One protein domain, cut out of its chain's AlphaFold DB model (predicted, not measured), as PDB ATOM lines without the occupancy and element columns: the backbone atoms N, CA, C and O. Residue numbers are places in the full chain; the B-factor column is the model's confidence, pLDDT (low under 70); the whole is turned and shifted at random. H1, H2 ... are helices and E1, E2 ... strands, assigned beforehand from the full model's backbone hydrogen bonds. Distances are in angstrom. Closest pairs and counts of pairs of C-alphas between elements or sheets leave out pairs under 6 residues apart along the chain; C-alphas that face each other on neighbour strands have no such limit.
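What this domain is: This is residues 14 to 68 of the 79 residues of an uncharacterized protein of Sphingomonas chungangi (UniProt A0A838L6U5). A small antiparallel sheet of three strands, E1, E2 and E3, has two short helices, H1 and H2, beyond its E1 edge, one toward each end of the long axis and joined by residues 24 to 28. H2 only grazes the sheet, and H1 is farther out at the other end. The printed part has 55 residues, with two named helices followed by three named strands in the order H1, H2, E1, E2, E3; the sheet's order is E1, E2, E3, and the class is mixed, helices and strands. It is compact, with a radius of gyration of the C-alphas of 11.4 A, yet elongated in outline, with spans of 33 by 19 by 16 A.

Where its parts are: H1 is residues 14 to 23, 14.2 A from first to last C-alpha, and begins with C-alpha 14 at (122.486, 276.974, 228.591). H2 is residues 29 to 37, 12.2 A long, and ends with C-alpha 37 at (101.319, 283.461, 204.546). E1 is residues 42 to 44, 6.5 A long. E2 is residues 53 to 57, 13.0 A long. E3 is residues 63 to 67, 13.3 A long, and ends with C-alpha 67 at (120.920, 272.627, 214.733).

How they stand to each other: H1 and H2 are apart. H1 is not on the sheet, but only just, with 4 pairs of C-alphas within 10 A, and it is apart from E1, E2 and E3. H2 is on the sheet but only grazes it, with residues 31 to 36; the closest C-alphas of H2 and E1 are those of Ala 32 and Val 42, 6.5 A apart. In both helices every O i to N i+4 pair is within hydrogen-bond range. The strands form a meander, each strand after E1 the antiparallel neighbour of the one before. E1 and E2 are a hairpin, antiparallel at 144 degrees between their directions; N 42 and O 57, 3.0 A apart, and N 55 and O 44, 2.8 A apart, are within hydrogen-bond range. E2 and E3 are also a hairpin, antiparallel at 151 degrees, with N 54 and O 66 at 2.9 A and N 64 and O 56 at 2.9 A within that range. E1 and E3 are the edge strands, and E2 is the inner strand.

The domain as a whole: The two C-alphas farthest apart are those of Gln 14 and Arg 38, at 33.0 A, while those of Gln 14 and Ile 68, the first and last printed, are 13.5 A apart. The printed part has no cut. The links from H1 to H2, H2 to E1 and E2 to E3 are tight, the link from E1 to E2 is short with 8 residues, and no link is long. The mean pLDDT of the printed part is 77.5; residues 14 to 27 are under 70, and H1 has a mean of 61.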
ATOM      1  N   GLN A  14     123.100 275.819 227.925       54.88
ATOM      2  CA  GLN A  14     122.486 276.974 228.591       54.88
ATOM      3  C   GLN A  14     122.987 278.326 228.051       54.88
ATOM      4  O   GLN A  14     122.199 279.257 227.918       54.88
ATOM      5  N   ALA A  15     124.265 278.446 227.682       61.53
ATOM      6  CA  ALA A  15     124.809 279.682 227.114       61.53
ATOM      7  C   ALA A  15     124.201 279.996 225.734       61.53
ATOM      8  O   ALA A  15     123.887 281.148 225.434       61.53
ATOM      9  N   LEU A  16     123.967 278.958 224.921       60.47
ATOM     10  CA  LEU A  16     123.278 279.080 223.632       60.47
ATOM     11  C   LEU A  16     121.798 279.456 223.799       60.47
ATOM     12  O   LEU A  16     121.253 280.199 222.983       60.47
ATOM     13  N   ASP A  17     121.144 278.969 224.858       60.84
ATOM     14  CA  ASP A  17     119.766 279.336 225.192       60.84
ATOM     15  C   ASP A  17     119.629 280.811 225.555       60.84
ATOM     16  O   ASP A  17     118.794 281.515 224.983       60.84
ATOM     17  N   GLU A  18     120.480 281.288 226.457       64.06
ATOM     18  CA  GLU A  18     120.495 282.689 226.868       64.06
ATOM     19  C   GLU A  18     120.864 283.615 225.703       64.06
ATOM     20  O   GLU A  18     120.243 284.663 225.517       64.06
ATOM     21  N   GLU A  19     121.796 283.211 224.838       61.31
ATOM     22  CA  GLU A  19     122.105 283.982 223.638       61.31
ATOM     23  C   GLU A  19     120.947 284.001 222.627       61.31
ATOM     24  O   GLU A  19     120.639 285.063 222.076       61.31
ATOM     25  N   PHE A  20     120.263 282.874 222.407       62.62
ATOM     26  CA  PHE A  20     119.080 282.846 221.550       62.62
ATOM     27  C   PHE A  20     117.962 283.711 222.133       62.62
ATOM     28  O   PHE A  20     117.396 284.518 221.408       62.62
ATOM     29  N   LYS A  21     117.665 283.624 223.433       64.06
ATOM     30  CA  LYS A  21     116.683 284.510 224.087       64.06
ATOM     31  C   LYS A  21     117.058 285.987 223.940       64.06
ATOM     32  O   LYS A  21     116.180 286.818 223.717       64.06
ATOM     33  N   ARG A  22     118.353 286.303 224.029       62.47
ATOM     34  CA  ARG A  22     118.889 287.663 223.890       62.47
ATOM     35  C   ARG A  22     118.812 288.194 222.454       62.47
ATOM     36  O   ARG A  22     118.536 289.376 222.267       62.47
ATOM     37  N   ARG A  23     119.077 287.359 221.442       58.09
ATOM     38  CA  ARG A  23     119.164 287.767 220.022       58.09
ATOM     39  C   ARG A  23     117.878 287.541 219.230       58.09
ATOM     40  O   ARG A  23     117.535 288.348 218.366       58.09
ATOM     41  N   ALA A  24     117.164 286.455 219.494       58.12
ATOM     42  CA  ALA A  24     115.941 286.114 218.791       58.12
ATOM     43  C   ALA A  24     114.778 286.927 219.362       58.12
ATOM     44  O   ALA A  24     114.163 286.571 220.368       58.12
ATOM     45  N   ARG A  25     114.407 288.005 218.663       58.88
ATOM     46  CA  ARG A  25     113.055 288.555 218.800       58.88
ATOM     47  C   ARG A  25     112.079 287.457 218.393       58.88
ATOM     48  O   ARG A  25     111.933 287.194 217.202       58.88
ATOM     49  N   LYS A  26     111.427 286.809 219.365       62.25
ATOM     50  CA  LYS A  26     110.308 285.901 219.083       62.25
ATOM     51  C   LYS A  26     109.268 286.711 218.301       62.25
ATOM     52  O   LYS A  26     108.727 287.663 218.871       62.25
ATOM     53  N   PRO A  27     109.014 286.411 217.014       62.81
ATOM     54  CA  PRO A  27     107.944 287.090 216.308       62.81
ATOM     55  C   PRO A  27     106.647 286.807 217.066       62.81
ATOM     56  O   PRO A  27     106.425 285.687 217.533       62.81
ATOM     57  N   SER A  28     105.796 287.822 217.217       74.12
ATOM     58  CA  SER A  28     104.450 287.592 217.738       74.12
ATOM     59  C   SER A  28     103.742 286.552 216.865       74.12
ATOM     60  O   SER A  28     104.069 286.400 215.684       74.12
ATOM     61  N   ALA A  29     102.751 285.848 217.416       75.88
ATOM     62  CA  ALA A  29     101.991 284.855 216.652       75.88
ATOM     63  C   ALA A  29     101.442 285.444 215.336       75.88
ATOM     64  O   ALA A  29     101.520 284.809 214.289       75.88
ATOM     65  N   ALA A  30     100.995 286.705 215.365       77.50
ATOM     66  CA  ALA A  30     100.550 287.435 214.182       77.50
ATOM     67  C   ALA A  30     101.672 287.656 213.150       77.50
ATOM     68  O   ALA A  30     101.465 287.430 211.958       77.50
ATOM     69  N   ALA A  31     102.870 288.057 213.589       77.00
ATOM     70  CA  ALA A  31     104.013 288.253 212.696       77.00
ATOM     71  C   ALA A  31     104.490 286.930 212.077       77.00
ATOM     72  O   ALA A  31     104.754 286.877 210.877       77.00
ATOM     73  N   ALA A  32     104.535 285.850 212.862       79.19
ATOM     74  CA  ALA A  32     104.875 284.518 212.365       79.19
ATOM     75  C   ALA A  32     103.855 284.028 211.322       79.19
ATOM     76  O   ALA A  32     104.248 283.570 210.248       79.19
ATOM     77  N   SER A  33     102.557 284.196 211.589       82.31
ATOM     78  CA  SER A  33     101.494 283.867 210.632       82.31
ATOM     79  C   SER A  33     101.598 284.685 209.344       82.31
ATOM     80  O   SER A  33     101.489 284.125 208.255       82.31
ATOM     81  N   ALA A  34     101.884 285.987 209.436       83.06
ATOM     82  CA  ALA A  34     102.074 286.839 208.262       83.06
ATOM     83  C   ALA A  34     103.313 286.445 207.435       83.06
ATOM     84  O   ALA A  34     103.295 286.539 206.209       83.06
ATOM     85  N   MET A  35     104.391 285.993 208.084       84.31
ATOM     86  CA  MET A  35     105.580 285.480 207.396       84.31
ATOM     87  C   MET A  35     105.268 284.188 206.640       84.31
ATOM     88  O   MET A  35     105.585 284.096 205.455       84.31
ATOM     89  N   LEU A  36     104.584 283.241 207.285       85.88
ATOM     90  CA  LEU A  36     104.180 281.979 206.660       85.88
ATOM     91  C   LEU A  36     103.231 282.206 205.478       85.88
ATOM     92  O   LEU A  36     103.453 281.644 204.410       85.88
ATOM     93  N   ALA A  37     102.241 283.093 205.626       87.81
ATOM     94  CA  ALA A  37     101.319 283.461 204.546       87.81
ATOM     95  C   ALA A  37     102.036 284.071 203.327       87.81
ATOM     96  O   ALA A  37     101.566 283.952 202.201       87.81
ATOM     97  N   ARG A  38     103.196 284.702 203.541       88.94
ATOM     98  CA  ARG A  38     104.064 285.247 202.485       88.94
ATOM     99  C   ARG A  38     105.064 284.228 201.930       88.94
ATOM    100  O   ARG A  38     105.997 284.622 201.236       88.94
ATOM    101  N   GLY A  39     104.927 282.946 202.264       88.62
ATOM    102  CA  GLY A  39     105.853 281.912 201.809       88.62
ATOM    103  C   GLY A  39     107.215 281.949 202.507       88.62
ATOM    104  O   GLY A  39     108.183 281.399 201.985       88.62
ATOM    105  N   ARG A  40     107.328 282.593 203.676       84.69
ATOM    106  CA  ARG A  40     108.588 282.675 204.430       84.69
ATOM    107  C   ARG A  40     108.604 281.678 205.579       84.69
ATOM    108  O   ARG A  40     107.619 281.522 206.293       84.69
ATOM    109  N   THR A  41     109.753 281.045 205.785       84.44
ATOM    110  CA  THR A  41     109.993 280.170 206.933       84.44
ATOM    111  C   THR A  41     110.138 280.981 208.218       84.44
ATOM    112  O   THR A  41     110.558 282.143 208.211       84.44
ATOM    113  N   VAL A  42     109.800 280.352 209.341       83.88
ATOM    114  CA  VAL A  42     109.974 280.933 210.676       83.88
ATOM    115  C   VAL A  42     110.723 279.933 211.544       83.88
ATOM    116  O   VAL A  42     110.332 278.772 211.625       83.88
ATOM    117  N   ALA A  43     111.791 280.387 212.195       82.44
ATOM    118  CA  ALA A  43     112.485 279.623 213.221       82.44
ATOM    119  C   ALA A  43     112.003 280.072 214.601       82.44
ATOM    120  O   ALA A  43     111.941 281.271 214.888       82.44
ATOM    121  N   TYR A  44     111.660 279.119 215.457       77.12
ATOM    122  CA  TYR A  44     111.279 279.392 216.833       77.12
ATOM    123  C   TYR A  44     111.765 278.283 217.756       77.12
ATOM    124  O   TYR A  44     112.158 277.200 217.328       77.12
ATOM    125  N   ARG A  45     111.724 278.575 219.052       79.31
ATOM    126  CA  ARG A  45     112.066 277.624 220.098       79.31
ATOM    127  C   ARG A  45     110.868 277.405 221.008       79.31
ATOM    128  O   ARG A  45     110.282 278.383 221.482       79.31
ATOM    129  N   ASN A  46     110.517 276.145 221.237       79.50
ATOM    130  CA  ASN A  46     109.575 275.743 222.281       79.50
ATOM    131  C   ASN A  46     110.322 275.011 223.412       79.50
ATOM    132  O   ASN A  46     111.528 274.781 223.312       79.50
ATOM    133  N   SER A  47     109.611 274.687 224.491       76.06
ATOM    134  CA  SER A  47     110.189 274.052 225.682       76.06
ATOM    135  C   SER A  47     110.718 272.639 225.424       76.06
ATOM    136  O   SER A  47     111.675 272.228 226.068       76.06
ATOM    137  N   ASP A  48     110.141 271.930 224.454       79.06
ATOM    138  CA  ASP A  48     110.523 270.561 224.089       79.06
ATOM    139  C   ASP A  48     111.707 270.501 223.110       79.06
ATOM    140  O   ASP A  48     112.212 269.423 222.805       79.06
ATOM    141  N   THR A  49     112.166 271.647 222.591       79.81
ATOM    142  CA  THR A  49     113.307 271.688 221.669       79.81
ATOM    143  C   THR A  49     114.618 271.560 222.452       79.81
ATOM    144  O   THR A  49     114.891 272.419 223.304       79.81
ATOM    145  N   PRO A  50     115.473 270.564 222.140       81.12
ATOM    146  CA  PRO A  50     116.780 270.429 222.767       81.12
ATOM    147  C   PRO A  50     117.628 271.697 222.629       81.12
ATOM    148  O   PRO A  50     117.543 272.439 221.649       81.12
ATOM    149  N   ASN A  51     118.480 271.944 223.620       77.88
ATOM    150  CA  ASN A  51     119.382 273.092 223.611       77.88
ATOM    151  C   ASN A  51     120.309 273.077 222.381       77.88
ATOM    152  O   ASN A  51     120.849 272.032 222.025       77.88
ATOM    153  N   GLY A  52     120.515 274.240 221.754       77.31
ATOM    154  CA  GLY A  52     121.294 274.360 220.511       77.31
ATOM    155  C   GLY A  52     120.525 273.977 219.239       77.31
ATOM    156  O   GLY A  52     121.095 273.990 218.148       77.31
ATOM    157  N   TYR A  53     119.229 273.674 219.360       81.69
ATOM    158  CA  TYR A  53     118.339 273.406 218.238       81.69
ATOM    159  C   TYR A  53     117.170 274.390 218.217       81.69
ATOM    160  O   TYR A  53     116.778 274.965 219.237       81.69
ATOM    161  N   VAL A  54     116.599 274.573 217.031       84.00
ATOM    162  CA  VAL A  54     115.373 275.345 216.807       84.00
ATOM    163  C   VAL A  54     114.431 274.571 215.910       84.00
ATOM    164  O   VAL A  54     114.847 273.746 215.099       84.00
ATOM    165  N   ILE A  55     113.149 274.879 216.027       87.62
ATOM    166  CA  ILE A  55     112.125 274.364 215.135       87.62
ATOM    167  C   ILE A  55     111.964 275.356 213.985       87.62
ATOM    168  O   ILE A  55     111.615 276.521 214.198       87.62
ATOM    169  N   ARG A  56     112.209 274.898 212.758       88.38
ATOM    170  CA  ARG A  56     111.954 275.645 211.527       88.38
ATOM    171  C   ARG A  56     110.622 275.195 210.940       88.38
ATOM    172  O   ARG A  56     110.461 274.038 210.561       88.38
ATOM    173  N   LYS A  57     109.665 276.118 210.862       90.12
ATOM    174  CA  LYS A  57     108.364 275.894 210.226       90.12
ATOM    175  C   LYS A  57     108.367 276.443 208.808       90.12
ATOM    176  O   LYS A  57     108.719 277.606 208.586       90.12
ATOM    177  N   HIS A  58     107.962 275.594 207.873       91.06
ATOM    178  CA  HIS A  58     107.889 275.892 206.454       91.06
ATOM    179  C   HIS A  58     106.472 276.314 206.034       91.06
ATOM    180  O   HIS A  58     105.496 275.962 206.705       91.06
ATOM    181  N   PRO A  59     106.336 277.083 204.937       87.00
ATOM    182  CA  PRO A  59     105.032 277.524 204.432       87.00
ATOM    183  C   PRO A  59     104.119 276.379 203.982       87.00
ATOM    184  O   PRO A  59     102.903 276.511 204.037       87.00
ATOM    185  N   ASP A  60     104.702 275.254 203.570       88.44
ATOM    186  CA  ASP A  60     104.000 274.024 203.179       88.44
ATOM    187  C   ASP A  60     103.490 273.207 204.384       88.44
ATOM    188  O   ASP A  60     102.945 272.118 204.220       88.44
ATOM    189  N   GLY A  61     103.671 273.720 205.605       85.38
ATOM    190  CA  GLY A  61     103.273 273.064 206.846       85.38
ATOM    191  C   GLY A  61     104.309 272.086 207.398       85.38
ATOM    192  O   GLY A  61     104.124 271.593 208.513       85.38
ATOM    193  N   ARG A  62     105.417 271.831 206.686       90.31
ATOM    194  CA  ARG A  62     106.495 270.983 207.205       90.31
ATOM    195  C   ARG A  62     107.210 271.655 208.366       90.31
ATOM    196  O   ARG A  62     107.337 272.881 208.439       90.31
ATOM    197  N   THR A  63     107.689 270.823 209.280       90.25
ATOM    198  CA  THR A  63     108.406 271.276 210.467       90.25
ATOM    199  C   THR A  63     109.682 270.462 210.625       90.25
ATOM    200  O   THR A  63     109.633 269.237 210.562       90.25
ATOM    201  N   GLU A  64     110.808 271.139 210.829       89.75
ATOM    202  CA  GLU A  64     112.127 270.513 210.949       89.75
ATOM    203  C   GLU A  64     112.837 270.998 212.214       89.75
ATOM    204  O   GLU A  64     112.790 272.186 212.538       89.75
ATOM    205  N   ILE A  65     113.522 270.096 212.922       88.06
ATOM    206  CA  ILE A  65     114.445 270.473 213.999       88.06
ATOM    207  C   ILE A  65     115.813 270.723 213.361       88.06
ATOM    208  O   ILE A  65     116.388 269.830 212.746       88.06
ATOM    209  N   VAL A  66     116.330 271.941 213.501       83.31
ATOM    210  CA  VAL A  66     117.582 272.385 212.880       83.31
ATOM    211  C   VAL A  66     118.580 272.748 213.972       83.31
ATOM    212  O   VAL A  66     118.250 273.507 214.887       83.31
ATOM    213  N   LYS A  67     119.803 272.217 213.876       83.81
ATOM    214  CA  LYS A  67     120.920 272.627 214.733       83.81
ATOM    215  C   LYS A  67     121.348 274.036 214.338       83.81
ATOM    216  O   LYS A  67     121.560 274.305 213.156       83.81
ATOM    217  N   ILE A  68     121.464 274.927 215.312       73.56
ATOM    218  CA  ILE A  68     121.993 276.270 215.083       73.56
ATOM    219  C   ILE A  68     123.450 276.310 215.522       73.56
ATOM    220  O   ILE A  68     123.752 276.366 216.710       73.56
TER     221      ILE A  68